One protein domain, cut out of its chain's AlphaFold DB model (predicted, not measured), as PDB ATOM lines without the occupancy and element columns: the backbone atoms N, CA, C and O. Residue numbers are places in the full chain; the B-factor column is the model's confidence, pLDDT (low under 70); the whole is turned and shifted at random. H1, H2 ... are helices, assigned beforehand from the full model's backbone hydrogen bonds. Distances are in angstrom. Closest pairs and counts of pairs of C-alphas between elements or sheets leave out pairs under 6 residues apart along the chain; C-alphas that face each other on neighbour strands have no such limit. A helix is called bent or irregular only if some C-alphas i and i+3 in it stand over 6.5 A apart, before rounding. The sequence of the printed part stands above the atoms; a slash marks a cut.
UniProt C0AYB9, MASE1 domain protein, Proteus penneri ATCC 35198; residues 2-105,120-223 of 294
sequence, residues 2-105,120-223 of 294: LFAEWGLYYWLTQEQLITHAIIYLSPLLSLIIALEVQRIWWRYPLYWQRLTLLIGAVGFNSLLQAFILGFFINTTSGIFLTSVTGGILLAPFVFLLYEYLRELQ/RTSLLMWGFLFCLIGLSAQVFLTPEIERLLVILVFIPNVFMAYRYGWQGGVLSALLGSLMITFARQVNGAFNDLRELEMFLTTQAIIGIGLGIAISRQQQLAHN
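This is residues 2 to 105 and 120 to 223 of the 294 residues of the protein "MASE1 domain protein" of Proteus penneri ATCC 35198 (UniProt C0AYB9). The long helices H4, H7b and H8 make the middle of a helical bundle; on one side H3 packs on H4, H2 on H3 and the start of H2 on H1, while on the other side H5 packs on both arms of the folded-back H7, with H6 at its far end. Residues 100 to 105 of H4 stick out. The printed part has 208 residues with eight named helices, H1 to H8 in order, and no named strand; the class is all helix. It is compact, with a radius of gyration of the C-alphas of 18.5 A, and spans 49 by 45 by 29 A.

Find C-alpha 2 at (93.561, -3.994, -15.217), where H1, residues 2 to 14, begins. H2, residues 21 to 41, runs 32.4 A and is only just irregular: C-alphas 24 and 27 are 6.8 A apart. H3, residues 47 to 73, runs 37.0 A with a kink of 27 degrees near residue 67. H4, residues 76 to 105, runs 42.2 A. Past the cut come H5, residues 121 to 140, 28.5 A long, and H6, residues 143 to 152. H7, residues 154 to 187, was assigned by its hydrogen bonds as one helix but is bent: C-alphas 163 and 166 are 9.5 A apart. Its arms are H7a, residues 154 to 163, and H7b, residues 166 to 187, 31.0 A long. H8, residues 193 to 223, runs 44.7 A to C-alpha 223 at (96.615, -32.358, -45.876).

Look first at C-alphas 9 and 24, 7.1 A apart, the closest of the hairpin H1 and H2; H2 touches H1 with residues 24 to 27 alone. In the hairpin H2 and H3, the closest C-alphas are Ser 30 and Asn 61, 6.2 A. H3 and H4, also a hairpin, touch at a shallow tilt of 31 degrees, closest at C-alphas 70 and 76, 3.9 A. H4 touches H8 with residues 78 to 89 alone, at a steep tilt of 41 degrees, closest at C-alphas 85 and 201, 5.0 A. H5 and H7b touch, closest at C-alphas 138 and 183, 6.4 A; H5 and H6 only just touch, with 3 pairs of C-alphas within 8 A, the closest 138 and 146, 6.8 A. H7a and H7b run opposite ways at 21 degrees, a shallow tilt. The hairpin H7b and H8 is closest at C-alphas 166 and 211, 3.8 A. H4 and H5 are apart. Every O i to N i+4 pair is within hydrogen-bond range in H1, H5, H7a, H7b and H8; H2 has 12 of 17, H3 22 of 23, H4 24 of 26, and H6 2 of 6, with 4 of 7 O i to N i+3 pairs.

The two C-alphas farthest apart are those of Gln 14 and Asn 223, 56.2 A. Residues 106 to 119 are not printed; C-alphas 105 and 120 are 16.7 A apart across the cut. Of the links printed whole, H1 to H2 is short and the others are tight. The mean pLDDT of the printed part is 83.5; look for values under 70 at residues 2 to 3, 17 to 19, 120, 142 to 150 and 187 to 191.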
ATOM      1  N   LEU A   2      93.371  -5.461 -15.194       65.62
ATOM      2  CA  LEU A   2      93.561  -3.994 -15.217       65.62
ATOM      3  C   LEU A   2      93.842  -3.349 -13.851       65.62
ATOM      4  O   LEU A   2      94.756  -2.546 -13.739       65.62
ATOM      5  N   PHE A   3      93.116  -3.731 -12.797       68.88
ATOM      6  CA  PHE A   3      93.376  -3.208 -11.448       68.88
ATOM      7  C   PHE A   3      94.779  -3.556 -10.923       68.88
ATOM      8  O   PHE A   3      95.371  -2.762 -10.200       68.88
ATOM      9  N   ALA A   4      95.329  -4.712 -11.312       71.38
ATOM     10  CA  ALA A   4      96.681  -5.112 -10.929       71.38
ATOM     11  C   ALA A   4      97.745  -4.329 -11.716       71.38
ATOM     12  O   ALA A   4      98.734  -3.904 -11.129       71.38
ATOM     13  N   GLU A   5      97.521  -4.077 -13.010       70.44
ATOM     14  CA  GLU A   5      98.409  -3.230 -13.819       70.44
ATOM     15  C   GLU A   5      98.422  -1.786 -13.316       70.44
ATOM     16  O   GLU A   5      99.488  -1.209 -13.126       70.44
ATOM     17  N   TRP A   6      97.252  -1.217 -13.022       76.12
ATOM     18  CA  TRP A   6      97.147   0.118 -12.430       76.12
ATOM     19  C   TRP A   6      97.803   0.195 -11.047       76.12
ATOM     20  O   TRP A   6      98.467   1.184 -10.747       76.12
ATOM     21  N   GLY A   7      97.683  -0.859 -10.233       76.38
ATOM     22  CA  GLY A   7      98.388  -0.968  -8.955       76.38
ATOM     23  C   GLY A   7      99.911  -0.996  -9.111       76.38
ATOM     24  O   GLY A   7     100.611  -0.310  -8.370       76.38
ATOM     25  N   LEU A   8     100.428  -1.721 -10.110       75.69
ATOM     26  CA  LEU A   8     101.857  -1.744 -10.445       75.69
ATOM     27  C   LEU A   8     102.355  -0.386 -10.945       75.69
ATOM     28  O   LEU A   8     103.404   0.071 -10.501       75.69
ATOM     29  N   TYR A   9     101.601   0.286 -11.820       74.44
ATOM     30  CA  TYR A   9     101.943   1.630 -12.289       74.44
ATOM     31  C   TYR A   9     101.962   2.643 -11.147       74.44
ATOM     32  O   TYR A   9     102.878   3.462 -11.063       74.44
ATOM     33  N   TYR A  10     100.992   2.552 -10.237       77.00
ATOM     34  CA  TYR A  10     100.955   3.384  -9.044       77.00
ATOM     35  C   TYR A  10     102.181   3.135  -8.158       77.00
ATOM     36  O   TYR A  10     102.844   4.087  -7.755       77.00
ATOM     37  N   TRP A  11     102.537   1.867  -7.925       80.31
ATOM     38  CA  TRP A  11     103.723   1.493  -7.154       80.31
ATOM     39  C   TRP A  11     105.031   1.986  -7.801       80.31
ATOM     40  O   TRP A  11     105.844   2.611  -7.127       80.31
ATOM     41  N   LEU A  12     105.196   1.836  -9.119       75.38
ATOM     42  CA  LEU A  12     106.363   2.362  -9.844       75.38
ATOM     43  C   LEU A  12     106.453   3.896  -9.812       75.38
ATOM     44  O   LEU A  12     107.544   4.464  -9.853       75.38
ATOM     45  N   THR A  13     105.310   4.578  -9.761       75.50
ATOM     46  CA  THR A  13     105.273   6.043  -9.661       75.50
ATOM     47  C   THR A  13     105.659   6.508  -8.257       75.50
ATOM     48  O   THR A  13     106.306   7.543  -8.120       75.50
ATOM     49  N   GLN A  14     105.334   5.724  -7.221       77.44
ATOM     50  CA  GLN A  14     105.803   5.966  -5.851       77.44
ATOM     51  C   GLN A  14     107.332   5.845  -5.743       77.44
ATOM     52  O   GLN A  14     107.953   6.650  -5.054       77.44
ATOM     53  N   GLU A  15     107.954   4.919  -6.479       79.56
ATOM     54  CA  GLU A  15     109.421   4.793  -6.562       79.56
ATOM     55  C   GLU A  15     110.099   5.808  -7.512       79.56
ATOM     56  O   GLU A  15     111.298   5.711  -7.760       79.56
ATOM     57  N   GLN A  16     109.371   6.799  -8.050       71.88
ATOM     58  CA  GLN A  16     109.881   7.814  -8.997       71.88
ATOM     59  C   GLN A  16     110.490   7.260 -10.301       71.88
ATOM     60  O   GLN A  16     111.132   7.990 -11.054       71.88
ATOM     61  N   LEU A  17     110.241   5.990 -10.626       61.62
ATOM     62  CA  LEU A  17     110.707   5.356 -11.865       61.62
ATOM     63  C   LEU A  17     109.890   5.795 -13.094       61.62
ATOM     64  O   LEU A  17     110.331   5.631 -14.231       61.62
ATOM     65  N   ILE A  18     108.699   6.366 -12.877       66.19
ATOM     66  CA  ILE A  18     107.803   6.882 -13.917       66.19
ATOM     67  C   ILE A  18     107.636   8.389 -13.727       66.19
ATOM     68  O   ILE A  18     106.939   8.845 -12.825       66.19
ATOM     69  N   THR A  19     108.251   9.165 -14.614       63.94
ATOM     70  CA  THR A  19     108.245  10.635 -14.569       63.94
ATOM     71  C   THR A  19     107.086  11.271 -15.338       63.94
ATOM     72  O   THR A  19     106.712  12.408 -15.054       63.94
ATOM     73  N   HIS A  20     106.475  10.558 -16.291       70.31
ATOM     74  CA  HIS A  20     105.411  11.095 -17.144       70.31
ATOM     75  C   HIS A  20     104.053  10.440 -16.864       70.31
ATOM     76  O   HIS A  20     103.854   9.257 -17.130       70.31
ATOM     77  N   ALA A  21     103.069  11.242 -16.438       71.31
ATOM     78  CA  ALA A  21     101.690  10.796 -16.192       71.31
ATOM     79  C   ALA A  21     100.986  10.219 -17.440       71.31
ATOM     80  O   ALA A  21     100.014   9.477 -17.339       71.31
ATOM     81  N   ILE A  22     101.497  10.511 -18.635       72.69
ATOM     82  CA  ILE A  22     100.988   9.972 -19.905       72.69
ATOM     83  C   ILE A  22     101.191   8.449 -20.004       72.69
ATOM     84  O   ILE A  22     100.452   7.777 -20.719       72.69
ATOM     85  N   ILE A  23     102.123   7.868 -19.240       76.25
ATOM     86  CA  ILE A  23     102.384   6.420 -19.235       76.25
ATOM     87  C   ILE A  23     101.175   5.618 -18.708       76.25
ATOM     88  O   ILE A  23     100.953   4.493 -19.156       76.25
ATOM     89  N   TYR A  24     100.312   6.220 -17.879       76.50
ATOM     90  CA  TYR A  24      99.057   5.603 -17.423       76.50
ATOM     91  C   TYR A  24      98.043   5.337 -18.551       76.50
ATOM     92  O   TYR A  24      97.133   4.527 -18.374       76.50
ATOM     93  N   LEU A  25      98.192   5.967 -19.725       77.50
ATOM     94  CA  LEU A  25      97.354   5.676 -20.896       77.50
ATOM     95  C   LEU A  25      97.741   4.366 -21.597       77.50
ATOM     96  O   LEU A  25      96.904   3.785 -22.284       77.50
ATOM     97  N   SER A  26      98.969   3.871 -21.414       79.81
ATOM     98  CA  SER A  26      99.467   2.642 -22.052       79.81
ATOM     99  C   SER A  26      98.525   1.424 -21.923       79.81
ATOM    100  O   SER A  26      98.169   0.852 -22.960       79.81
ATOM    101  N   PRO A  27      98.034   1.046 -20.720       80.56
ATOM    102  CA  PRO A  27      97.126  -0.099 -20.563       80.56
ATOM    103  C   PRO A  27      95.749   0.108 -21.212       80.56
ATOM    104  O   PRO A  27      95.084  -0.851 -21.596       80.56
ATOM    105  N   LEU A  28      95.296   1.356 -21.367       80.69
ATOM    106  CA  LEU A  28      94.037   1.645 -22.058       80.69
ATOM    107  C   LEU A  28      94.184   1.443 -23.571       80.69
ATOM    108  O   LEU A  28      93.289   0.895 -24.214       80.69
ATOM    109  N   LEU A  29      95.332   1.837 -24.126       82.56
ATOM    110  CA  LEU A  29      95.647   1.637 -25.539       82.56
ATOM    111  C   LEU A  29      95.745   0.149 -25.894       82.56
ATOM    112  O   LEU A  29      95.172  -0.282 -26.897       82.56
ATOM    113  N   SER A  30      96.407  -0.646 -25.050       84.19
ATOM    114  CA  SER A  30      96.504  -2.095 -25.259       84.19
ATOM    115  C   SER A  30      95.153  -2.797 -25.119       84.19
ATOM    116  O   SER A  30      94.877  -3.745 -25.858       84.19
ATOM    117  N   LEU A  31      94.270  -2.308 -24.241       83.88
ATOM    118  CA  LEU A  31      92.927  -2.858 -24.059       83.88
ATOM    119  C   LEU A  31      92.056  -2.718 -25.307       83.88
ATOM    120  O   LEU A  31      91.374  -3.672 -25.677       83.88
ATOM    121  N   ILE A  32      92.088  -1.561 -25.974       85.88
ATOM    122  CA  ILE A  32      91.322  -1.338 -27.213       85.88
ATOM    123  C   ILE A  32      91.679  -2.408 -28.250       85.88
ATOM    124  O   ILE A  32      90.804  -3.014 -28.871       85.88
ATOM    125  N   ILE A  33      92.970  -2.691 -28.391       87.31
ATOM    126  CA  ILE A  33      93.470  -3.672 -29.354       87.31
ATOM    127  C   ILE A  33      93.127  -5.090 -28.909       87.31
ATOM    128  O   ILE A  33      92.713  -5.907 -29.733       87.31
ATOM    129  N   ALA A  34      93.234  -5.382 -27.614       86.06
ATOM    130  CA  ALA A  34      92.848  -6.673 -27.060       86.06
ATOM    131  C   ALA A  34      91.362  -6.991 -27.306       86.06
ATOM    132  O   ALA A  34      91.037  -8.127 -27.653       86.06
ATOM    133  N   LEU A  35      90.466  -6.002 -27.198       87.00
ATOM    134  CA  LEU A  35      89.036  -6.177 -27.478       87.00
ATOM    135  C   LEU A  35      88.766  -6.507 -28.953       87.00
ATOM    136  O   LEU A  35      87.993  -7.422 -29.252       87.00
ATOM    137  N   GLU A  36      89.419  -5.806 -29.880       87.31
ATOM    138  CA  GLU A  36      89.285  -6.087 -31.315       87.31
ATOM    139  C   GLU A  36      89.845  -7.475 -31.671       87.31
ATOM    140  O   GLU A  36      89.210  -8.252 -32.390       87.31
ATOM    141  N   VAL A  37      90.983  -7.852 -31.081       88.19
ATOM    142  CA  VAL A  37      91.553  -9.200 -31.208       88.19
ATOM    143  C   VAL A  37      90.598 -10.263 -30.675       88.19
ATOM    144  O   VAL A  37      90.372 -11.270 -31.348       88.19
ATOM    145  N   GLN A  38      90.000 -10.046 -29.503       87.31
ATOM    146  CA  GLN A  38      89.069 -10.989 -28.885       87.31
ATOM    147  C   GLN A  38      87.827 -11.219 -29.757       87.31
ATOM    148  O   GLN A  38      87.356 -12.353 -29.866       87.31
ATOM    149  N   ARG A  39      87.322 -10.174 -30.423       87.38
ATOM    150  CA  ARG A  39      86.193 -10.285 -31.361       87.38
ATOM    151  C   ARG A  39      86.531 -11.192 -32.545       87.38
ATOM    152  O   ARG A  39      85.710 -12.005 -32.962       87.38
ATOM    153  N   ILE A  40      87.745 -11.066 -33.075       87.69
ATOM    154  CA  ILE A  40      88.196 -11.798 -34.263       87.69
ATOM    155  C   ILE A  40      88.684 -13.219 -33.912       87.69
ATOM    156  O   ILE A  40      88.633 -14.119 -34.753       87.69
ATOM    157  N   TRP A  41      89.101 -13.453 -32.665       86.44
ATOM    158  CA  TRP A  41      89.715 -14.698 -32.190       86.44
ATOM    159  C   TRP A  41      88.920 -15.966 -32.526       86.44
ATOM    160  O   TRP A  41      89.488 -16.978 -32.947       86.44
ATOM    161  N   TRP A  42      87.594 -15.909 -32.386       82.12
ATOM    162  CA  TRP A  42      86.697 -17.045 -32.619       82.12
ATOM    163  C   TRP A  42      86.617 -17.476 -34.084       82.12
ATOM    164  O   TRP A  42      86.296 -18.627 -34.369       82.12
ATOM    165  N   ARG A  43      86.945 -16.581 -35.021       85.81
ATOM    166  CA  ARG A  43      86.880 -16.858 -36.461       85.81
ATOM    167  C   ARG A  43      88.014 -17.766 -36.944       85.81
ATOM    168  O   ARG A  43      87.890 -18.378 -38.003       85.81
ATOM    169  N   TYR A  44      89.104 -17.862 -36.183       83.00
ATOM    170  CA  TYR A  44      90.303 -18.599 -36.571       83.00
ATOM    171  C   TYR A  44      90.513 -19.822 -35.667       83.00
ATOM    172  O   TYR A  44      90.992 -19.684 -34.536       83.00
ATOM    173  N   PRO A  45      90.178 -21.041 -36.133       79.31
ATOM    174  CA  PRO A  45      90.378 -22.260 -35.349       79.31
ATOM    175  C   PRO A  45      91.832 -22.751 -35.376       79.31
ATOM    176  O   PRO A  45      92.245 -23.519 -34.511       79.31
ATOM    177  N   LEU A  46      92.618 -22.316 -36.362       80.81
ATOM    178  CA  LEU A  46      93.952 -22.839 -36.638       80.81
ATOM    179  C   LEU A  46      95.018 -22.068 -35.847       80.81
ATOM    180  O   LEU A  46      95.027 -20.835 -35.819       80.81
ATOM    181  N   TYR A  47      95.949 -22.796 -35.229       82.75
ATOM    182  CA  TYR A  47      96.943 -22.225 -34.314       82.75
ATOM    183  C   TYR A  47      97.864 -21.195 -34.991       82.75
ATOM    184  O   TYR A  47      98.120 -20.140 -34.417       82.75
ATOM    185  N   TRP A  48      98.318 -21.431 -36.230       80.00
ATOM    186  CA  TRP A  48      99.215 -20.487 -36.908       80.00
ATOM    187  C   TRP A  48      98.496 -19.191 -37.284       80.00
ATOM    188  O   TRP A  48      99.121 -18.140 -37.272       80.00
ATOM    189  N   GLN A  49      97.187 -19.245 -37.564       88.12
ATOM    190  CA  GLN A  49      96.382 -18.052 -37.842       88.12
ATOM    191  C   GLN A  49      96.250 -17.191 -36.585       88.12
ATOM    192  O   GLN A  49      96.445 -15.978 -36.646       88.12
ATOM    193  N   ARG A  50      95.999 -17.825 -35.432       89.44
ATOM    194  CA  ARG A  50      95.981 -17.145 -34.128       89.44
ATOM    195  C   ARG A  50      97.326 -16.509 -33.810       89.44
ATOM    196  O   ARG A  50      97.364 -15.363 -33.385       89.44
ATOM    197  N   LEU A  51      98.425 -17.211 -34.081       88.12
ATOM    198  CA  LEU A  51      99.765 -16.695 -33.816       88.12
ATOM    199  C   LEU A  51     100.117 -15.517 -34.741       88.12
ATOM    200  O   LEU A  51     100.599 -14.495 -34.263       88.12
ATOM    201  N   THR A  52      99.791 -15.592 -36.037       89.81
ATOM    202  CA  THR A  52      99.951 -14.444 -36.949       89.81
ATOM    203  C   THR A  52      99.088 -13.256 -36.543       89.81
ATOM    204  O   THR A  52      99.531 -12.115 -36.646       89.81
ATOM    205  N   LEU A  53      97.876 -13.514 -36.042       91.44
ATOM    206  CA  LEU A  53      96.980 -12.478 -35.550       91.44
ATOM    207  C   LEU A  53      97.541 -11.815 -34.287       91.44
ATOM    208  O   LEU A  53      97.514 -10.594 -34.198       91.44
ATOM    209  N   LEU A  54      98.106 -12.591 -33.355       91.44
ATOM    210  CA  LEU A  54      98.774 -12.060 -32.162       91.44
ATOM    211  C   LEU A  54      99.977 -11.187 -32.522       91.44
ATOM    212  O   LEU A  54     100.093 -10.086 -31.997       91.44
ATOM    213  N   ILE A  55     100.840 -11.627 -33.443       91.75
ATOM    214  CA  ILE A  55     101.988 -10.815 -33.887       91.75
ATOM    215  C   ILE A  55     101.510  -9.533 -34.575       91.75
ATOM    216  O   ILE A  55     102.033  -8.457 -34.294       91.75
ATOM    217  N   GLY A  56     100.495  -9.626 -35.440       91.50
ATOM    218  CA  GLY A  56      99.894  -8.456 -36.082       91.50
ATOM    219  C   GLY A  56      99.305  -7.475 -35.065       91.50
ATOM    220  O   GLY A  56      99.537  -6.272 -35.164       91.50
ATOM    221  N   ALA A  57      98.614  -7.987 -34.046       91.31
ATOM    222  CA  ALA A  57      98.057  -7.187 -32.963       91.31
ATOM    223  C   ALA A  57      99.140  -6.515 -32.113       91.31
ATOM    224  O   ALA A  57      99.018  -5.335 -31.800       91.31
ATOM    225  N   VAL A  58     100.218  -7.228 -31.784       92.06
ATOM    226  CA  VAL A  58     101.378  -6.667 -31.078       92.06
ATOM    227  C   VAL A  58     102.045  -5.569 -31.905       92.06
ATOM    228  O   VAL A  58     102.382  -4.515 -31.362       92.06
ATOM    229  N   GLY A  59     102.215  -5.783 -33.211       91.12
ATOM    230  CA  GLY A  59     102.766  -4.779 -34.119       91.12
ATOM    231  C   GLY A  59     101.893  -3.526 -34.173       91.12
ATOM    232  O   GLY A  59     102.395  -2.416 -34.004       91.12
ATOM    233  N   PHE A  60     100.577  -3.701 -34.314       91.38
ATOM    234  CA  PHE A  60      99.622  -2.595 -34.302       91.38
ATOM    235  C   PHE A  60      99.604  -1.863 -32.953       91.38
ATOM    236  O   PHE A  60      99.637  -0.636 -32.925       91.38
ATOM    237  N   ASN A  61      99.648  -2.597 -31.838       91.19
ATOM    238  CA  ASN A  61      99.754  -2.020 -30.498       91.19
ATOM    239  C   ASN A  61     101.013  -1.195 -30.325       91.19
ATOM    240  O   ASN A  61     100.951  -0.079 -29.823       91.19
ATOM    241  N   SER A  62     102.139  -1.707 -30.796       90.44
ATOM    242  CA  SER A  62     103.405  -1.000 -30.660       90.44
ATOM    243  C   SER A  62     103.456   0.252 -31.529       90.44
ATOM    244  O   SER A  62     103.974   1.272 -31.087       90.44
ATOM    245  N   LEU A  63     102.866   0.220 -32.730       90.81
ATOM    246  CA  LEU A  63     102.695   1.412 -33.565       90.81
ATOM    247  C   LEU A  63     101.796   2.450 -32.891       90.81
ATOM    248  O   LEU A  63     102.133   3.631 -32.879       90.81
ATOM    249  N   LEU A  64     100.679   2.017 -32.305       89.62
ATOM    250  CA  LEU A  64      99.736   2.900 -31.627       89.62
ATOM    251  C   LEU A  64     100.389   3.542 -30.391       89.62
ATOM    252  O   LEU A  64     100.355   4.763 -30.237       89.62
ATOM    253  N   GLN A  65     101.057   2.744 -29.555       87.56
ATOM    254  CA  GLN A  65     101.802   3.236 -28.396       87.56
ATOM    255  C   GLN A  65     102.920   4.197 -28.807       87.56
ATOM    256  O   GLN A  65     103.046   5.265 -28.214       87.56
ATOM    257  N   ALA A  66     103.690   3.874 -29.848       87.69
ATOM    258  CA  ALA A  66     104.730   4.758 -30.361       87.69
ATOM    259  C   ALA A  66     104.157   6.073 -30.902       87.69
ATOM    260  O   ALA A  66     104.730   7.129 -30.661       87.69
ATOM    261  N   PHE A  67     103.020   6.031 -31.596       87.44
ATOM    262  CA  PHE A  67     102.392   7.225 -32.147       87.44
ATOM    263  C   PHE A  67     101.843   8.136 -31.046       87.44
ATOM    264  O   PHE A  67     102.165   9.318 -31.015       87.44
ATOM    265  N   ILE A  68     101.055   7.592 -30.114       86.19
ATOM    266  CA  ILE A  68     100.419   8.393 -29.062       86.19
ATOM    267  C   ILE A  68     101.443   8.799 -28.006       86.19
ATOM    268  O   ILE A  68     101.648   9.985 -27.778       86.19
ATOM    269  N   LEU A  69     102.113   7.840 -27.364       83.06
ATOM    270  CA  LEU A  69     103.036   8.139 -26.265       83.06
ATOM    271  C   LEU A  69     104.320   8.799 -26.781       83.06
ATOM    272  O   LEU A  69     104.837   9.712 -26.143       83.06
ATOM    273  N   GLY A  70     104.817   8.384 -27.951       79.88
ATOM    274  CA  GLY A  70     106.007   8.980 -28.560       79.88
ATOM    275  C   GLY A  70     105.812  10.435 -28.969       79.88
ATOM    276  O   GLY A  70     106.748  11.216 -28.814       79.88
ATOM    277  N   PHE A  71     104.600  10.827 -29.381       81.38
ATOM    278  CA  PHE A  71     104.269  12.232 -29.636       81.38
ATOM    279  C   PHE A  71     104.430  13.106 -28.386       81.38
ATOM    280  O   PHE A  71     104.913  14.230 -28.484       81.38
ATOM    281  N   PHE A  72     104.079  12.596 -27.201       79.75
ATOM    282  CA  PHE A  72     104.179  13.373 -25.963       79.75
ATOM    283  C   PHE A  72     105.545  13.276 -25.263       79.75
ATOM    284  O   PHE A  72     105.930  14.207 -24.561       79.75
ATOM    285  N   ILE A  73     106.269  12.162 -25.418       78.62
ATOM    286  CA  ILE A  73     107.512  11.860 -24.674       78.62
ATOM    287  C   ILE A  73     108.771  12.088 -25.551       78.62
ATOM    288  O   ILE A  73     109.897  11.859 -25.114       78.62
ATOM    289  N   ASN A  74     108.616  12.538 -26.807       75.94
ATOM    290  CA  ASN A  74     109.699  12.809 -27.775       75.94
ATOM    291  C   ASN A  74     110.697  11.646 -27.998       75.94
ATOM    292  O   ASN A  74     111.775  11.840 -28.556       75.94
ATOM    293  N   THR A  75     110.335  10.419 -27.605       79.81
ATOM    294  CA  THR A  75     111.188   9.217 -27.680       79.81
ATOM    295  C   THR A  75     110.467   8.080 -28.413       79.81
ATOM    296  O   THR A  75     110.365   6.948 -27.938       79.81
ATOM    297  N   THR A  76     109.942   8.379 -29.604       83.06
ATOM    298  CA  THR A  76     109.090   7.475 -30.403       83.06
ATOM    299  C   THR A  76     109.723   6.110 -30.657       83.06
ATOM    300  O   THR A  76     109.087   5.075 -30.472       83.06
ATOM    301  N   SER A  77     110.995   6.086 -31.052       84.00
ATOM    302  CA  SER A  77     111.681   4.843 -31.413       84.00
ATOM    303  C   SER A  77     111.951   3.919 -30.228       84.00
ATOM    304  O   SER A  77     111.975   2.712 -30.418       84.00
ATOM    305  N   GLY A  78     112.190   4.475 -29.034       84.00
ATOM    306  CA  GLY A  78     112.449   3.668 -27.838       84.00
ATOM    307  C   GLY A  78     111.167   2.986 -27.380       84.00
ATOM    308  O   GLY A  78     111.121   1.772 -27.251       84.00
ATOM    309  N   ILE A  79     110.080   3.757 -27.285       85.94
ATOM    310  CA  ILE A  79     108.752   3.242 -26.922       85.94
ATOM    311  C   ILE A  79     108.292   2.164 -27.909       85.94
ATOM    312  O   ILE A  79     107.799   1.117 -27.492       85.94
ATOM    313  N   PHE A  80     108.489   2.397 -29.212       88.44
ATOM    314  CA  PHE A  80     108.198   1.396 -30.233       88.44
ATOM    315  C   PHE A  80     108.981   0.107 -29.982       88.44
ATOM    316  O   PHE A  80     108.389  -0.967 -29.907       88.44
ATOM    317  N   LEU A  81     110.302   0.211 -29.845       89.12
ATOM    318  CA  LEU A  81     111.178  -0.946 -29.772       89.12
ATOM    319  C   LEU A  81     110.932  -1.758 -28.496       89.12
ATOM    320  O   LEU A  81     110.736  -2.968 -28.588       89.12
ATOM    321  N   THR A  82     110.810  -1.114 -27.336       88.69
ATOM    322  CA  THR A  82     110.482  -1.789 -26.073       88.69
ATOM    323  C   THR A  82     109.109  -2.473 -26.136       88.69
ATOM    324  O   THR A  82     108.989  -3.643 -25.759       88.69
ATOM    325  N   SER A  83     108.079  -1.804 -26.677       89.19
ATOM    326  CA  SER A  83     106.739  -2.396 -26.837       89.19
ATOM    327  C   SER A  83     106.753  -3.599 -27.784       89.19
ATOM    328  O   SER A  83     106.181  -4.645 -27.467       89.19
ATOM    329  N   VAL A  84     107.429  -3.484 -28.935       91.94
ATOM    330  CA  VAL A  84     107.545  -4.584 -29.903       91.94
ATOM    331  C   VAL A  84     108.298  -5.758 -29.283       91.94
ATOM    332  O   VAL A  84     107.831  -6.892 -29.378       91.94
ATOM    333  N   THR A  85     109.435  -5.504 -28.630       91.06
ATOM    334  CA  THR A  85     110.274  -6.549 -28.021       91.06
ATOM    335  C   THR A  85     109.492  -7.327 -26.973       91.06
ATOM    336  O   THR A  85     109.388  -8.552 -27.059       91.06
ATOM    337  N   GLY A  86     108.888  -6.619 -26.014       88.75
ATOM    338  CA  GLY A  86     108.107  -7.241 -24.949       88.75
ATOM    339  C   GLY A  86     106.894  -7.987 -25.494       88.75
ATOM    340  O   GLY A  86     106.657  -9.137 -25.124       88.75
ATOM    341  N   GLY A  87     106.153  -7.378 -26.422       90.75
ATOM    342  CA  GLY A  87     104.949  -7.978 -26.986       90.75
ATOM    343  C   GLY A  87     105.223  -9.229 -27.823       90.75
ATOM    344  O   GLY A  87     104.515 -10.224 -27.673       90.75
ATOM    345  N   ILE A  88     106.249  -9.214 -28.683       92.81
ATOM    346  CA  ILE A  88     106.565 -10.353 -29.561       92.81
ATOM    347  C   ILE A  88     107.097 -11.537 -28.752       92.81
ATOM    348  O   ILE A  88     106.827 -12.681 -29.110       92.81
ATOM    349  N   LEU A  89     107.820 -11.293 -27.657       90.12
ATOM    350  CA  LEU A  89     108.297 -12.362 -26.782       90.12
ATOM    351  C   LEU A  89     107.169 -12.912 -25.902       90.12
ATOM    352  O   LEU A  89     106.951 -14.124 -25.857       90.12
ATOM    353  N   LEU A  90     106.425 -12.035 -25.223       90.75
ATOM    354  CA  LEU A  90     105.450 -12.451 -24.216       90.75
ATOM    355  C   LEU A  90     104.145 -12.970 -24.822       90.75
ATOM    356  O   LEU A  90     103.641 -13.988 -24.354       90.75
ATOM    357  N   ALA A  91     103.579 -12.333 -25.851       91.06
ATOM    358  CA  ALA A  91     102.245 -12.714 -26.330       91.06
ATOM    359  C   ALA A  91     102.189 -14.154 -26.892       91.06
ATOM    360  O   ALA A  91     101.309 -14.918 -26.484       91.06
ATOM    361  N   PRO A  92     103.127 -14.595 -27.755       91.06
ATOM    362  CA  PRO A  92     103.169 -15.976 -28.235       91.06
ATOM    363  C   PRO A  92     103.534 -16.974 -27.134       91.06
ATOM    364  O   PRO A  92     103.067 -18.111 -27.168       91.06
ATOM    365  N   PHE A  93     104.335 -16.565 -26.145       90.69
ATOM    366  CA  PHE A  93     104.662 -17.405 -24.995       90.69
ATOM    367  C   PHE A  93     103.453 -17.659 -24.098       90.69
ATOM    368  O   PHE A  93     103.162 -18.802 -23.756       90.69
ATOM    369  N   VAL A  94     102.712 -16.604 -23.755       90.25
ATOM    370  CA  VAL A  94     101.470 -16.707 -22.981       90.25
ATOM    371  C   VAL A  94     100.455 -17.555 -23.740       90.25
ATOM    372  O   VAL A  94      99.795 -18.398 -23.139       90.25
ATOM    373  N   PHE A  95     100.372 -17.400 -25.065       90.06
ATOM    374  CA  PHE A  95      99.545 -18.265 -25.902       90.06
ATOM    375  C   PHE A  95      99.980 -19.739 -25.843       90.06
ATOM    376  O   PHE A  95      99.130 -20.615 -25.701       90.06
ATOM    377  N   LEU A  96     101.286 -20.023 -25.889       89.19
ATOM    378  CA  LEU A  96     101.830 -21.376 -25.725       89.19
ATOM    379  C   LEU A  96     101.454 -21.969 -24.361       89.19
ATOM    380  O   LEU A  96     101.005 -23.111 -24.286       89.19
ATOM    381  N   LEU A  97     101.594 -21.183 -23.294       86.94
ATOM    382  CA  LEU A  97     101.265 -21.589 -21.931       86.94
ATOM    383  C   LEU A  97      99.758 -21.832 -21.754       86.94
ATOM    384  O   LEU A  97      99.363 -22.822 -21.140       86.94
ATOM    385  N   TYR A  98      98.916 -20.973 -22.335       87.94
ATOM    386  CA  TYR A  98      97.465 -21.162 -22.383       87.94
ATOM    387  C   TYR A  98      97.091 -22.466 -23.090       87.94
ATOM    388  O   TYR A  98      96.292 -23.238 -22.565       87.94
ATOM    389  N   GLU A  99      97.677 -22.726 -24.259       84.81
ATOM    390  CA  GLU A  99      97.399 -23.938 -25.031       84.81
ATOM    391  C   GLU A  99      97.800 -25.190 -24.239       84.81
ATOM    392  O   GLU A  99      97.016 -26.132 -24.134       84.81
ATOM    393  N   TYR A 100      98.964 -25.151 -23.582       81.88
ATOM    394  CA  TYR A 100      99.437 -26.226 -22.714       81.88
ATOM    395  C   TYR A 100      98.511 -26.481 -21.517       81.88
ATOM    396  O   TYR A 100      98.141 -27.626 -21.256       81.88
ATOM    397  N   LEU A 101      98.105 -25.427 -20.801       83.62
ATOM    398  CA  LEU A 101      97.167 -25.533 -19.677       83.62
ATOM    399  C   LEU A 101      95.807 -26.066 -20.122       83.62
ATOM    400  O   LEU A 101      95.231 -26.922 -19.452       83.62
ATOM    401  N   ARG A 102      95.305 -25.587 -21.264       82.56
ATOM    402  CA  ARG A 102      94.038 -26.033 -21.843       82.56
ATOM    403  C   ARG A 102      94.073 -27.523 -22.161       82.56
ATOM    404  O   ARG A 102      93.119 -28.237 -21.854       82.56
ATOM    405  N   GLU A 103      95.163 -28.005 -22.746       75.88
ATOM    406  CA  GLU A 103      95.356 -29.432 -23.015       75.88
ATOM    407  C   GLU A 103      95.510 -30.253 -21.737       75.88
ATOM    408  O   GLU A 103      94.928 -31.333 -21.637       75.88
ATOM    409  N   LEU A 104      96.244 -29.744 -20.745       75.50
ATOM    410  CA  LEU A 104      96.394 -30.402 -19.449       75.50
ATOM    411  C   LEU A 104      95.039 -30.556 -18.745       75.50
ATOM    412  O   LEU A 104      94.709 -31.642 -18.275       75.50
ATOM    413  N   GLN A 105      94.227 -29.498 -18.734       78.00
ATOM    414  CA  GLN A 105      92.882 -29.513 -18.164       78.00
ATOM    415  C   GLN A 105      91.949 -30.451 -18.936       78.00
ATOM    416  O   GLN A 105      91.209 -31.219 -18.326       78.00
ATOM    417  N   ARG A 120     106.148 -32.258 -25.956       65.38
ATOM    418  CA  ARG A 120     107.107 -33.359 -25.956       65.38
ATOM    419  C   ARG A 120     108.144 -33.014 -24.889       65.38
ATOM    420  O   ARG A 120     108.765 -31.961 -24.974       65.38
ATOM    421  N   THR A 121     108.334 -33.866 -23.888       72.19
ATOM    422  CA  THR A 121     109.419 -33.710 -22.900       72.19
ATOM    423  C   THR A 121     110.762 -33.488 -23.599       72.19
ATOM    424  O   THR A 121     111.613 -32.745 -23.119       72.19
ATOM    425  N   SER A 122     110.898 -34.033 -24.812       79.50
ATOM    426  CA  SER A 122     112.002 -33.764 -25.723       79.50
ATOM    427  C   SER A 122     112.168 -32.279 -26.087       79.50
ATOM    428  O   SER A 122     113.296 -31.827 -26.191       79.50
ATOM    429  N   LEU A 123     111.102 -31.495 -26.261       83.19
ATOM    430  CA  LEU A 123     111.175 -30.057 -26.551       83.19
ATOM    431  C   LEU A 123     111.859 -29.305 -25.403       83.19
ATOM    432  O   LEU A 123     112.784 -28.536 -25.646       83.19
ATOM    433  N   LEU A 124     111.460 -29.571 -24.155       82.69
ATOM    434  CA  LEU A 124     112.110 -28.978 -22.981       82.69
ATOM    435  C   LEU A 124     113.548 -29.474 -22.824       82.69
ATOM    436  O   LEU A 124     114.436 -28.671 -22.562       82.69
ATOM    437  N   MET A 125     113.792 -30.768 -23.048       85.62
ATOM    438  CA  MET A 125     115.133 -31.354 -22.994       85.62
ATOM    439  C   MET A 125     116.081 -30.686 -23.996       85.62
ATOM    440  O   MET A 125     117.163 -30.252 -23.616       85.62
ATOM    441  N   TRP A 126     115.670 -30.552 -25.261       87.00
ATOM    442  CA  TRP A 126     116.462 -29.868 -26.284       87.00
ATOM    443  C   TRP A 126     116.621 -28.377 -25.973       87.00
ATOM    444  O   TRP A 126     117.695 -27.829 -26.190       87.00
ATOM    445  N   GLY A 127     115.583 -27.721 -25.444       83.94
ATOM    446  CA  GLY A 127     115.638 -26.303 -25.088       83.94
ATOM    447  C   GLY A 127     116.657 -26.058 -23.983       83.94
ATOM    448  O   GLY A 127     117.518 -25.192 -24.107       83.94
ATOM    449  N   PHE A 128     116.615 -26.890 -22.945       86.62
ATOM    450  CA  PHE A 128     117.587 -26.867 -21.863       86.62
ATOM    451  C   PHE A 128     118.999 -27.195 -22.356       86.62
ATOM    452  O   PHE A 128     119.939 -26.509 -21.976       86.62
ATOM    453  N   LEU A 129     119.150 -28.178 -23.248       89.31
ATOM    454  CA  LEU A 129     120.439 -28.538 -23.838       89.31
ATOM    455  C   LEU A 129     121.061 -27.357 -24.596       89.31
ATOM    456  O   LEU A 129     122.212 -27.016 -24.338       89.31
ATOM    457  N   PHE A 130     120.314 -26.699 -25.488       88.25
ATOM    458  CA  PHE A 130     120.829 -25.532 -26.215       88.25
ATOM    459  C   PHE A 130     121.115 -24.352 -25.288       88.25
ATOM    460  O   PHE A 130     122.120 -23.671 -25.477       88.25
ATOM    461  N   CYS A 131     120.273 -24.136 -24.274       85.50
ATOM    462  CA  CYS A 131     120.489 -23.099 -23.270       85.50
ATOM    463  C   CYS A 131     121.773 -23.357 -22.466       85.50
ATOM    464  O   CYS A 131     122.596 -22.462 -22.312       85.50
ATOM    465  N   LEU A 132     121.998 -24.594 -22.015       87.38
ATOM    466  CA  LEU A 132     123.183 -24.974 -21.247       87.38
ATOM    467  C   LEU A 132     124.455 -24.848 -22.088       87.38
ATOM    468  O   LEU A 132     125.434 -24.268 -21.627       87.38
ATOM    469  N   ILE A 133     124.426 -25.332 -23.334       86.94
ATOM    470  CA  ILE A 133     125.549 -25.179 -24.266       86.94
ATOM    471  C   ILE A 133     125.833 -23.696 -24.502       86.94
ATOM    472  O   ILE A 133     126.980 -23.275 -24.366       86.94
ATOM    473  N   GLY A 134     124.810 -22.892 -24.788       82.19
ATOM    474  CA  GLY A 134     124.990 -21.461 -24.997       82.19
ATOM    475  C   GLY A 134     125.528 -20.745 -23.755       82.19
ATOM    476  O   GLY A 134     126.403 -19.897 -23.891       82.19
ATOM    477  N   LEU A 135     125.073 -21.114 -22.550       83.00
ATOM    478  CA  LEU A 135     125.483 -20.462 -21.296       83.00
ATOM    479  C   LEU A 135     126.933 -20.825 -20.996       83.00
ATOM    480  O   LEU A 135     127.735 -19.961 -20.660       83.00
ATOM    481  N   SER A 136     127.285 -22.102 -21.171       82.50
ATOM    482  CA  SER A 136     128.666 -22.554 -21.028       82.50
ATOM    483  C   SER A 136     129.578 -21.818 -22.009       82.50
ATOM    484  O   SER A 136     130.599 -21.273 -21.602       82.50
ATOM    485  N   ALA A 137     129.175 -21.696 -23.275       80.50
ATOM    486  CA  ALA A 137     129.963 -20.986 -24.269       80.50
ATOM    487  C   ALA A 137     130.155 -19.506 -23.900       80.50
ATOM    488  O   ALA A 137     131.257 -18.997 -24.061       80.50
ATOM    489  N   GLN A 138     129.140 -18.840 -23.341       77.06
ATOM    490  CA  GLN A 138     129.255 -17.455 -22.863       77.06
ATOM    491  C   GLN A 138     130.219 -17.299 -21.679       77.06
ATOM    492  O   GLN A 138     130.899 -16.287 -21.583       77.06
ATOM    493  N   VAL A 139     130.306 -18.283 -20.781       78.50
ATOM    494  CA  VAL A 139     131.214 -18.220 -19.620       78.50
ATOM    495  C   VAL A 139     132.670 -18.504 -20.009       78.50
ATOM    496  O   VAL A 139     133.586 -17.953 -19.402       78.50
ATOM    497  N   PHE A 140     132.903 -19.370 -20.998       77.69
ATOM    498  CA  PHE A 140     134.253 -19.817 -21.358       77.69
ATOM    499  C   PHE A 140     134.914 -19.014 -22.491       77.69
ATOM    500  O   PHE A 140     136.137 -19.090 -22.629       77.69
ATOM    501  N   LEU A 141     134.158 -18.288 -23.324       72.38
ATOM    502  CA  LEU A 141     134.711 -17.567 -24.478       72.38
ATOM    503  C   LEU A 141     135.060 -16.108 -24.159       72.38
ATOM    504  O   LEU A 141     134.412 -15.436 -23.366       72.38
ATOM    505  N   THR A 142     136.088 -15.606 -24.839       68.06
ATOM    506  CA  THR A 142     136.512 -14.204 -24.788       68.06
ATOM    507  C   THR A 142     135.542 -13.271 -25.537       68.06
ATOM    508  O   THR A 142     134.931 -13.677 -26.532       68.06
ATOM    509  N   PRO A 143     135.444 -11.987 -25.129       68.50
ATOM    510  CA  PRO A 143     134.415 -11.040 -25.593       68.50
ATOM    511  C   PRO A 143     134.448 -10.717 -27.100       68.50
ATOM    512  O   PRO A 143     133.447 -10.286 -27.673       68.50
ATOM    513  N   GLU A 144     135.568 -10.944 -27.791       66.44
ATOM    514  CA  GLU A 144     135.640 -10.778 -29.252       66.44
ATOM    515  C   GLU A 144     134.922 -11.908 -30.009       66.44
ATOM    516  O   GLU A 144     134.287 -11.663 -31.037       66.44
ATOM    517  N   ILE A 145     134.962 -13.134 -29.476       66.00
ATOM    518  CA  ILE A 145     134.317 -14.317 -30.066       66.00
ATOM    519  C   ILE A 145     132.827 -14.365 -29.684       66.00
ATOM    520  O   ILE A 145     132.010 -14.893 -30.440       66.00
ATOM    521  N   GLU A 146     132.425 -13.738 -28.573       66.25
ATOM    522  CA  GLU A 146     131.012 -13.622 -28.177       66.25
ATOM    523  C   GLU A 146     130.138 -12.968 -29.249       66.25
ATOM    524  O   GLU A 146     129.006 -13.398 -29.473       66.25
ATOM    525  N   ARG A 147     130.659 -11.969 -29.970       67.38
ATOM    526  CA  ARG A 147     129.900 -11.291 -31.032       67.38
ATOM    527  C   ARG A 147     129.546 -12.241 -32.185       67.38
ATOM    528  O   ARG A 147     128.497 -12.089 -32.804       67.38
ATOM    529  N   LEU A 148     130.384 -13.253 -32.436       68.75
ATOM    530  CA  LEU A 148     130.093 -14.357 -33.358       68.75
ATOM    531  C   LEU A 148     129.154 -15.395 -32.721       68.75
ATOM    532  O   LEU A 148     128.296 -15.946 -33.412       68.75
ATOM    533  N   LEU A 149     129.252 -15.625 -31.407       69.19
ATOM    534  CA  LEU A 149     128.354 -16.514 -30.660       69.19
ATOM    535  C   LEU A 149     126.894 -16.030 -30.681       69.19
ATOM    536  O   LEU A 149     125.968 -16.836 -30.701       69.19
ATOM    537  N   VAL A 150     126.680 -14.718 -30.753       68.31
ATOM    538  CA  VAL A 150     125.353 -14.113 -30.930       68.31
ATOM    539  C   VAL A 150     124.682 -14.585 -32.231       68.31
ATOM    540  O   VAL A 150     123.471 -14.765 -32.256       68.31
ATOM    541  N   ILE A 151     125.434 -14.889 -33.298       72.94
ATOM    542  CA  ILE A 151     124.879 -15.502 -34.522       72.94
ATOM    543  C   ILE A 151     124.524 -16.984 -34.283       72.94
ATOM    544  O   ILE A 151     123.584 -17.523 -34.871       72.94
ATOM    545  N   LEU A 152     125.222 -17.661 -33.371       76.94
ATOM    546  CA  LEU A 152     124.956 -19.063 -33.039       76.94
ATOM    547  C   LEU A 152     123.588 -19.260 -32.365       76.94
ATOM    548  O   LEU A 152     123.002 -20.337 -32.478       76.94
ATOM    549  N   VAL A 153     123.028 -18.212 -31.751       78.69
ATOM    550  CA  VAL A 153     121.685 -18.224 -31.143       78.69
ATOM    551  C   VAL A 153     120.573 -18.526 -32.162       78.69
ATOM    552  O   VAL A 153     119.485 -18.975 -31.797       78.69
ATOM    553  N   PHE A 154     120.838 -18.317 -33.458       82.75
ATOM    554  CA  PHE A 154     119.889 -18.622 -34.525       82.75
ATOM    555  C   PHE A 154     119.804 -20.121 -34.833       82.75
ATOM    556  O   PHE A 154     118.766 -20.575 -35.317       82.75
ATOM    557  N   ILE A 155     120.840 -20.913 -34.528       87.88
ATOM    558  CA  ILE A 155     120.836 -22.360 -34.799       87.88
ATOM    559  C   ILE A 155     119.733 -23.075 -34.002       87.88
ATOM    560  O   ILE A 155     118.930 -23.779 -34.628       87.88
ATOM    561  N   PRO A 156     119.609 -22.874 -32.671       87.81
ATOM    562  CA  PRO A 156     118.481 -23.398 -31.909       87.81
ATOM    563  C   PRO A 156     117.128 -22.988 -32.499       87.81
ATOM    564  O   PRO A 156     116.236 -23.831 -32.582       87.81
ATOM    565  N   ASN A 157     116.992 -21.745 -32.987       89.62
ATOM    566  CA  ASN A 157     115.732 -21.252 -33.558       89.62
ATOM    567  C   ASN A 157     115.311 -22.075 -34.775       89.62
ATOM    568  O   ASN A 157     114.170 -22.529 -34.846       89.62
ATOM    569  N   VAL A 158     116.236 -22.316 -35.705       90.31
ATOM    570  CA  VAL A 158     115.968 -23.112 -36.910       90.31
ATOM    571  C   VAL A 158     115.691 -24.571 -36.550       90.31
ATOM    572  O   VAL A 158     114.693 -25.140 -36.997       90.31
ATOM    573  N   PHE A 159     116.545 -25.181 -35.722       91.31
ATOM    574  CA  PHE A 159     116.416 -26.591 -35.350       91.31
ATOM    575  C   PHE A 159     115.099 -26.871 -34.616       91.31
ATOM    576  O   PHE A 159     114.368 -27.807 -34.960       91.31
ATOM    577  N   MET A 160     114.759 -26.039 -33.631       90.19
ATOM    578  CA  MET A 160     113.535 -26.189 -32.851       90.19
ATOM    579  C   MET A 160     112.287 -25.927 -33.683       90.19
ATOM    580  O   MET A 160     111.318 -26.682 -33.572       90.19
ATOM    581  N   ALA A 161     112.313 -24.912 -34.548       91.00
ATOM    582  CA  ALA A 161     111.211 -24.642 -35.460       91.00
ATOM    583  C   ALA A 161     111.001 -25.802 -36.449       91.00
ATOM    584  O   ALA A 161     109.865 -26.193 -36.706       91.00
ATOM    585  N   TYR A 162     112.075 -26.425 -36.945       88.81
ATOM    586  CA  TYR A 162     111.978 -27.600 -37.813       88.81
ATOM    587  C   TYR A 162     111.366 -28.810 -37.097       88.81
ATOM    588  O   TYR A 162     110.449 -29.456 -37.611       88.81
ATOM    589  N   ARG A 163     111.853 -29.118 -35.889       88.19
ATOM    590  CA  ARG A 163     111.475 -30.337 -35.163       88.19
ATOM    591  C   ARG A 163     110.114 -30.253 -34.472       88.19
ATOM    592  O   ARG A 163     109.451 -31.289 -34.345       88.19
ATOM    593  N   TYR A 164     109.733 -29.062 -34.010       86.56
ATOM    594  CA  TYR A 164     108.560 -28.826 -33.161       86.56
ATOM    595  C   TYR A 164     107.614 -27.733 -33.690       86.56
ATOM    596  O   TYR A 164     106.643 -27.386 -33.018       86.56
ATOM    597  N   GLY A 165     107.867 -27.184 -34.881       88.88
ATOM    598  CA  GLY A 165     107.019 -26.161 -35.487       88.88
ATOM    599  C   GLY A 165     106.994 -24.862 -34.678       88.88
ATOM    600  O   GLY A 165     108.007 -24.405 -34.146       88.88
ATOM    601  N   TRP A 166     105.809 -24.269 -34.555       88.62
ATOM    602  CA  TRP A 166     105.599 -22.989 -33.886       88.62
ATOM    603  C   TRP A 166     106.001 -22.991 -32.405       88.62
ATOM    604  O   TRP A 166     106.567 -22.005 -31.940       88.62
ATOM    605  N   GLN A 167     105.775 -24.089 -31.674       91.25
ATOM    606  CA  GLN A 167     106.119 -24.186 -30.248       91.25
ATOM    607  C   GLN A 167     107.631 -24.089 -30.038       91.25
ATOM    608  O   GLN A 167     108.101 -23.361 -29.163       91.25
ATOM    609  N   GLY A 168     108.395 -24.797 -30.875       90.06
ATOM    610  CA  GLY A 168     109.852 -24.754 -30.850       90.06
ATOM    611  C   GLY A 168     110.395 -23.379 -31.231       90.06
ATOM    612  O   GLY A 168     111.310 -22.890 -30.575       90.06
ATOM    613  N   GLY A 169     109.798 -22.734 -32.238       91.69
ATOM    614  CA  GLY A 169     110.167 -21.376 -32.646       91.69
ATOM    615  C   GLY A 169     109.976 -20.344 -31.529       91.69
ATOM    616  O   GLY A 169     110.882 -19.559 -31.262       91.69
ATOM    617  N   VAL A 170     108.836 -20.389 -30.828       92.12
ATOM    618  CA  VAL A 170     108.542 -19.499 -29.690       92.12
ATOM    619  C   VAL A 170     109.478 -19.770 -28.511       92.12
ATOM    620  O   VAL A 170     110.075 -18.834 -27.982       92.12
ATOM    621  N   LEU A 171     109.645 -21.034 -28.101       91.88
ATOM    622  CA  LEU A 171     110.494 -21.349 -26.949       91.88
ATOM    623  C   LEU A 171     111.964 -21.018 -27.226       91.88
ATOM    624  O   LEU A 171     112.637 -20.459 -26.367       91.88
ATOM    625  N   SER A 172     112.461 -21.336 -28.420       92.19
ATOM    626  CA  SER A 172     113.841 -21.027 -28.787       92.19
ATOM    627  C   SER A 172     114.084 -19.521 -28.868       92.19
ATOM    628  O   SER A 172     115.109 -19.049 -28.382       92.19
ATOM    629  N   ALA A 173     113.125 -18.754 -29.395       92.38
ATOM    630  CA  ALA A 173     113.207 -17.298 -29.404       92.38
ATOM    631  C   ALA A 173     113.321 -16.720 -27.985       92.38
ATOM    632  O   ALA A 173     114.135 -15.822 -27.761       92.38
ATOM    633  N   LEU A 174     112.560 -17.248 -27.022       92.31
ATOM    634  CA  LEU A 174     112.646 -16.841 -25.616       92.31
ATOM    635  C   LEU A 174     113.955 -17.254 -24.964       92.31
ATOM    636  O   LEU A 174     114.594 -16.429 -24.322       92.31
ATOM    637  N   LEU A 175     114.359 -18.515 -25.129       90.69
ATOM    638  CA  LEU A 175     115.601 -19.020 -24.549       90.69
ATOM    639  C   LEU A 175     116.799 -18.256 -25.103       90.69
ATOM    640  O   LEU A 175     117.634 -17.810 -24.327       90.69
ATOM    641  N   GLY A 176     116.842 -18.012 -26.413       89.31
ATOM    642  CA  GLY A 176     117.867 -17.174 -27.024       89.31
ATOM    643  C   GLY A 176     117.832 -15.736 -26.502       89.31
ATOM    644  O   GLY A 176     118.872 -15.146 -26.239       89.31
ATOM    645  N   SER A 177     116.643 -15.169 -26.283       89.56
ATOM    646  CA  SER A 177     116.510 -13.815 -25.723       89.56
ATOM    647  C   SER A 177     117.026 -13.734 -24.286       89.56
ATOM    648  O   SER A 177     117.730 -12.792 -23.918       89.56
ATOM    649  N   LEU A 178     116.728 -14.758 -23.484       89.00
ATOM    650  CA  LEU A 178     117.240 -14.902 -22.128       89.00
ATOM    651  C   LEU A 178     118.762 -15.059 -22.132       89.00
ATOM    652  O   LEU A 178     119.446 -14.380 -21.374       89.00
ATOM    653  N   MET A 179     119.291 -15.890 -23.033       86.50
ATOM    654  CA  MET A 179     120.728 -16.092 -23.213       86.50
ATOM    655  C   MET A 179     121.469 -14.789 -23.494       86.50
ATOM    656  O   MET A 179     122.523 -14.543 -22.923       86.50
ATOM    657  N   ILE A 180     120.943 -13.951 -24.383       86.25
ATOM    658  CA  ILE A 180     121.604 -12.700 -24.777       86.25
ATOM    659  C   ILE A 180     121.523 -11.667 -23.659       86.25
ATOM    660  O   ILE A 180     122.490 -10.958 -23.393       86.25
ATOM    661  N   THR A 181     120.385 -11.610 -22.969       86.69
ATOM    662  CA  THR A 181     120.224 -10.738 -21.801       86.69
ATOM    663  C   THR A 181     121.199 -11.133 -20.691       86.69
ATOM    664  O   THR A 181     121.810 -10.268 -20.067       86.69
ATOM    665  N   PHE A 182     121.404 -12.438 -20.489       83.25
ATOM    666  CA  PHE A 182     122.384 -12.961 -19.544       83.25
ATOM    667  C   PHE A 182     123.825 -12.647 -19.969       83.25
ATOM    668  O   PHE A 182     124.602 -12.160 -19.151       83.25
ATOM    669  N   ALA A 183     124.162 -12.826 -21.252       79.62
ATOM    670  CA  ALA A 183     125.469 -12.448 -21.800       79.62
ATOM    671  C   ALA A 183     125.791 -10.974 -21.538       79.62
ATOM    672  O   ALA A 183     126.890 -10.634 -21.104       79.62
ATOM    673  N   ARG A 184     124.806 -10.091 -21.727       79.75
ATOM    674  CA  ARG A 184     124.956  -8.671 -21.407       79.75
ATOM    675  C   ARG A 184     125.238  -8.433 -19.929       79.75
ATOM    676  O   ARG A 184     126.081  -7.603 -19.603       79.75
ATOM    677  N   GLN A 185     124.541  -9.134 -19.040       80.50
ATOM    678  CA  GLN A 185     124.685  -8.934 -17.600       80.50
ATOM    679  C   GLN A 185     126.027  -9.440 -17.058       80.50
ATOM    680  O   GLN A 185     126.587  -8.812 -16.162       80.50
ATOM    681  N   VAL A 186     126.534 -10.558 -17.580       74.50
ATOM    682  CA  VAL A 186     127.761 -11.198 -17.078       74.50
ATOM    683  C   VAL A 186     129.013 -10.670 -17.774       74.50
ATOM    684  O   VAL A 186     129.996 -10.372 -17.101       74.50
ATOM    685  N   ASN A 187     128.969 -10.512 -19.097       69.69
ATOM    686  CA  ASN A 187     130.147 -10.195 -19.909       69.69
ATOM    687  C   ASN A 187     130.159  -8.748 -20.426       69.69
ATOM    688  O   ASN A 187     131.124  -8.325 -21.060       69.69
ATOM    689  N   GLY A 188     129.098  -7.971 -20.178       67.62
ATOM    690  CA  GLY A 188     128.971  -6.616 -20.719       67.62
ATOM    691  C   GLY A 188     128.764  -6.582 -22.236       67.62
ATOM    692  O   GLY A 188     128.939  -5.535 -22.856       67.62
ATOM    693  N   ALA A 189     128.401  -7.712 -22.856       60.28
ATOM    694  CA  ALA A 189     128.046  -7.764 -24.268       60.28
ATOM    695  C   ALA A 189     126.875  -6.797 -24.542       60.28
ATOM    696  O   ALA A 189     125.871  -6.846 -23.841       60.28
ATOM    697  N   PHE A 190     126.979  -5.944 -25.568       64.06
ATOM    698  CA  PHE A 190     126.051  -4.836 -25.887       64.06
ATOM    699  C   PHE A 190     126.137  -3.635 -24.927       64.06
ATOM    700  O   PHE A 190     125.523  -3.600 -23.857       64.06
ATOM    701  N   ASN A 191     126.854  -2.603 -25.381       66.75
ATOM    702  CA  ASN A 191     127.015  -1.341 -24.655       66.75
ATOM    703  C   ASN A 191     125.726  -0.506 -24.646       66.75
ATOM    704  O   ASN A 191     125.471   0.211 -23.680       66.75
ATOM    705  N   ASP A 192     124.904  -0.611 -25.696       81.31
ATOM    706  CA  ASP A 192     123.659   0.143 -25.824       81.31
ATOM    707  C   ASP A 192     122.432  -0.761 -25.615       81.31
ATOM    708  O   ASP A 192     122.318  -1.851 -26.185       81.31
ATOM    709  N   LEU A 193     121.478  -0.293 -24.805       82.62
ATOM    710  CA  LEU A 193     120.195  -0.969 -24.581       82.62
ATOM    711  C   LEU A 193     119.418  -1.107 -25.896       82.62
ATOM    712  O   LEU A 193     118.735  -2.105 -26.118       82.62
ATOM    713  N   ARG A 194     119.560  -0.124 -26.785       85.25
ATOM    714  CA  ARG A 194     118.866  -0.104 -28.069       85.25
ATOM    715  C   ARG A 194     119.352  -1.198 -29.017       85.25
ATOM    716  O   ARG A 194     118.536  -1.822 -29.690       85.25
ATOM    717  N   GLU A 195     120.661  -1.449 -29.055       85.31
ATOM    718  CA  GLU A 195     121.243  -2.539 -29.847       85.31
ATOM    719  C   GLU A 195     120.721  -3.898 -29.374       85.31
ATOM    720  O   GLU A 195     120.341  -4.733 -30.196       85.31
ATOM    721  N   LEU A 196     120.627  -4.092 -28.053       86.69
ATOM    722  CA  LEU A 196     120.046  -5.294 -27.466       86.69
ATOM    723  C   LEU A 196     118.588  -5.472 -27.897       86.69
ATOM    724  O   LEU A 196     118.232  -6.532 -28.399       86.69
ATOM    725  N   GLU A 197     117.735  -4.461 -27.722       89.62
ATOM    726  CA  GLU A 197     116.316  -4.575 -28.078       89.62
ATOM    727  C   GLU A 197     116.116  -4.829 -29.587       89.62
ATOM    728  O   GLU A 197     115.296  -5.666 -29.976       89.62
ATOM    729  N   MET A 198     116.904  -4.186 -30.460       89.44
ATOM    730  CA  MET A 198     116.890  -4.465 -31.907       89.44
ATOM    731  C   MET A 198     117.285  -5.912 -32.206       89.44
ATOM    732  O   MET A 198     116.699  -6.561 -33.076       89.44
ATOM    733  N   PHE A 199     118.256  -6.442 -31.468       88.69
ATOM    734  CA  PHE A 199     118.673  -7.822 -31.629       88.69
ATOM    735  C   PHE A 199     117.600  -8.807 -31.131       88.69
ATOM    736  O   PHE A 199     117.224  -9.730 -31.856       88.69
ATOM    737  N   LEU A 200     117.049  -8.579 -29.936       90.69
ATOM    738  CA  LEU A 200     115.993  -9.398 -29.338       90.69
ATOM    739  C   LEU A 200     114.737  -9.439 -30.219       90.69
ATOM    740  O   LEU A 200     114.206 -10.519 -30.480       90.69
ATOM    741  N   THR A 201     114.291  -8.288 -30.733       92.50
ATOM    742  CA  THR A 201     113.163  -8.215 -31.681       92.50
ATOM    743  C   THR A 201     113.436  -9.003 -32.948       92.50
ATOM    744  O   THR A 201     112.616  -9.832 -33.340       92.50
ATOM    745  N   THR A 202     114.590  -8.780 -33.576       91.75
ATOM    746  CA  THR A 202     114.967  -9.457 -34.822       91.75
ATOM    747  C   THR A 202     114.994 -10.968 -34.630       91.75
ATOM    748  O   THR A 202     114.390 -11.712 -35.405       91.75
ATOM    749  N   GLN A 203     115.625 -11.435 -33.554       91.75
ATOM    750  CA  GLN A 203     115.672 -12.852 -33.234       91.75
ATOM    751  C   GLN A 203     114.285 -13.430 -32.959       91.75
ATOM    752  O   GLN A 203     113.974 -14.517 -33.452       91.75
ATOM    753  N   ALA A 204     113.447 -12.729 -32.196       92.12
ATOM    754  CA  ALA A 204     112.107 -13.200 -31.882       92.12
ATOM    755  C   ALA A 204     111.244 -13.311 -33.144       92.12
ATOM    756  O   ALA A 204     110.608 -14.342 -33.366       92.12
ATOM    757  N   ILE A 205     111.292 -12.302 -34.020       92.81
ATOM    758  CA  ILE A 205     110.600 -12.313 -35.315       92.81
ATOM    759  C   ILE A 205     111.070 -13.492 -36.167       92.81
ATOM    760  O   ILE A 205     110.236 -14.206 -36.722       92.81
ATOM    761  N   ILE A 206     112.382 -13.737 -36.248       92.62
ATOM    762  CA  ILE A 206     112.934 -14.852 -37.026       92.62
ATOM    763  C   ILE A 206     112.501 -16.196 -36.435       92.62
ATOM    764  O   ILE A 206     111.962 -17.031 -37.157       92.62
ATOM    765  N   GLY A 207     112.697 -16.421 -35.134       91.81
ATOM    766  CA  GLY A 207     112.383 -17.700 -34.490       91.81
ATOM    767  C   GLY A 207     110.895 -18.039 -34.555       91.81
ATOM    768  O   GLY A 207     110.513 -19.144 -34.951       91.81
ATOM    769  N   ILE A 208     110.038 -17.067 -34.247       93.00
ATOM    770  CA  ILE A 208     108.587 -17.247 -34.277       93.00
ATOM    771  C   ILE A 208     108.083 -17.323 -35.724       93.00
ATOM    772  O   ILE A 208     107.261 -18.183 -36.043       93.00
ATOM    773  N   GLY A 209     108.596 -16.472 -36.614       93.06
ATOM    774  CA  GLY A 209     108.245 -16.460 -38.034       93.06
ATOM    775  C   GLY A 209     108.586 -17.777 -38.731       93.06
ATOM    776  O   GLY A 209     107.740 -18.339 -39.429       93.06
ATOM    777  N   LEU A 210     109.779 -18.327 -38.475       92.75
ATOM    778  CA  LEU A 210     110.167 -19.662 -38.937       92.75
ATOM    779  C   LEU A 210     109.260 -20.743 -38.346       92.75
ATOM    780  O   LEU A 210     108.785 -21.607 -39.083       92.75
ATOM    781  N   GLY A 211     108.964 -20.670 -37.046       91.12
ATOM    782  CA  GLY A 211     108.032 -21.585 -36.387       91.12
ATOM    783  C   GLY A 211     106.656 -21.612 -37.063       91.12
ATOM    784  O   GLY A 211     106.141 -22.687 -37.371       91.12
ATOM    785  N   ILE A 212     106.086 -20.440 -37.364       91.44
ATOM    786  CA  ILE A 212     104.821 -20.306 -38.105       91.44
ATOM    787  C   ILE A 212     104.941 -20.908 -39.508       91.44
ATOM    788  O   ILE A 212     104.080 -21.692 -39.917       91.44
ATOM    789  N   ALA A 213     105.975 -20.522 -40.258       91.81
ATOM    790  CA  ALA A 213     106.147 -20.912 -41.654       91.81
ATOM    791  C   ALA A 213     106.285 -22.431 -41.801       91.81
ATOM    792  O   ALA A 213     105.567 -23.048 -42.592       91.81
ATOM    793  N   ILE A 214     107.143 -23.039 -40.980       88.50
ATOM    794  CA  ILE A 214     107.370 -24.484 -40.975       88.50
ATOM    795  C   ILE A 214     106.099 -25.216 -40.551       88.50
ATOM    796  O   ILE A 214     105.707 -26.179 -41.207       88.50
ATOM    797  N   SER A 215     105.402 -24.745 -39.515       86.69
ATOM    798  CA  SER A 215     104.134 -25.354 -39.116       86.69
ATOM    799  C   SER A 215     103.073 -25.305 -40.217       86.69
ATOM    800  O   SER A 215     102.411 -26.311 -40.475       86.69
ATOM    801  N   ARG A 216     102.933 -24.169 -40.912       87.44
ATOM    802  CA  ARG A 216     102.015 -24.044 -42.054       87.44
ATOM    803  C   ARG A 216     102.398 -25.012 -43.174       87.44
ATOM    804  O   ARG A 216     101.526 -25.658 -43.753       87.44
ATOM    805  N   GLN A 217     103.689 -25.133 -43.469       89.06
ATOM    806  CA  GLN A 217     104.192 -26.038 -44.498       89.06
ATOM    807  C   GLN A 217     103.940 -27.508 -44.142       89.06
ATOM    808  O   GLN A 217     103.450 -28.265 -44.978       89.06
ATOM    809  N   GLN A 218     104.226 -27.913 -42.903       85.56
ATOM    810  CA  GLN A 218     103.979 -29.272 -42.415       85.56
ATOM    811  C   GLN A 218     102.497 -29.632 -42.501       85.56
ATOM    812  O   GLN A 218     102.144 -30.725 -42.945       85.56
ATOM    813  N   GLN A 219     101.625 -28.699 -42.129       84.94
ATOM    814  CA  GLN A 219     100.193 -28.940 -42.157       84.94
ATOM    815  C   GLN A 219      99.645 -29.017 -43.591       84.94
ATOM    816  O   GLN A 219      98.833 -29.891 -43.892       84.94
ATOM    817  N   LEU A 220     100.146 -28.184 -44.510       85.94
ATOM    818  CA  LEU A 220      99.808 -28.292 -45.930       85.94
ATOM    819  C   LEU A 220     100.278 -29.630 -46.523       85.94
ATOM    820  O   LEU A 220      99.520 -30.290 -47.232       85.94
ATOM    821  N   ALA A 221     101.499 -30.060 -46.192       87.94
ATOM    822  CA  ALA A 221     102.040 -31.343 -46.632       87.94
ATOM    823  C   ALA A 221     101.219 -32.528 -46.099       87.94
ATOM    824  O   ALA A 221     100.976 -33.492 -46.824       87.94
ATOM    825  N   HIS A 222     100.763 -32.451 -44.849       87.25
ATOM    826  CA  HIS A 222      99.910 -33.468 -44.242       87.25
ATOM    827  C   HIS A 222      98.543 -33.553 -44.931       87.25
ATOM    828  O   HIS A 222      98.133 -34.639 -45.342       87.25
ATOM    829  N   ASN A 223      97.886 -32.411 -45.154       89.31
ATOM    830  CA  ASN A 223      96.615 -32.358 -45.876       89.31
ATOM    831  C   ASN A 223      96.756 -32.942 -47.287       89.31
ATOM    832  O   ASN A 223      95.937 -33.758 -47.703       89.31
TER     833      ASN A 223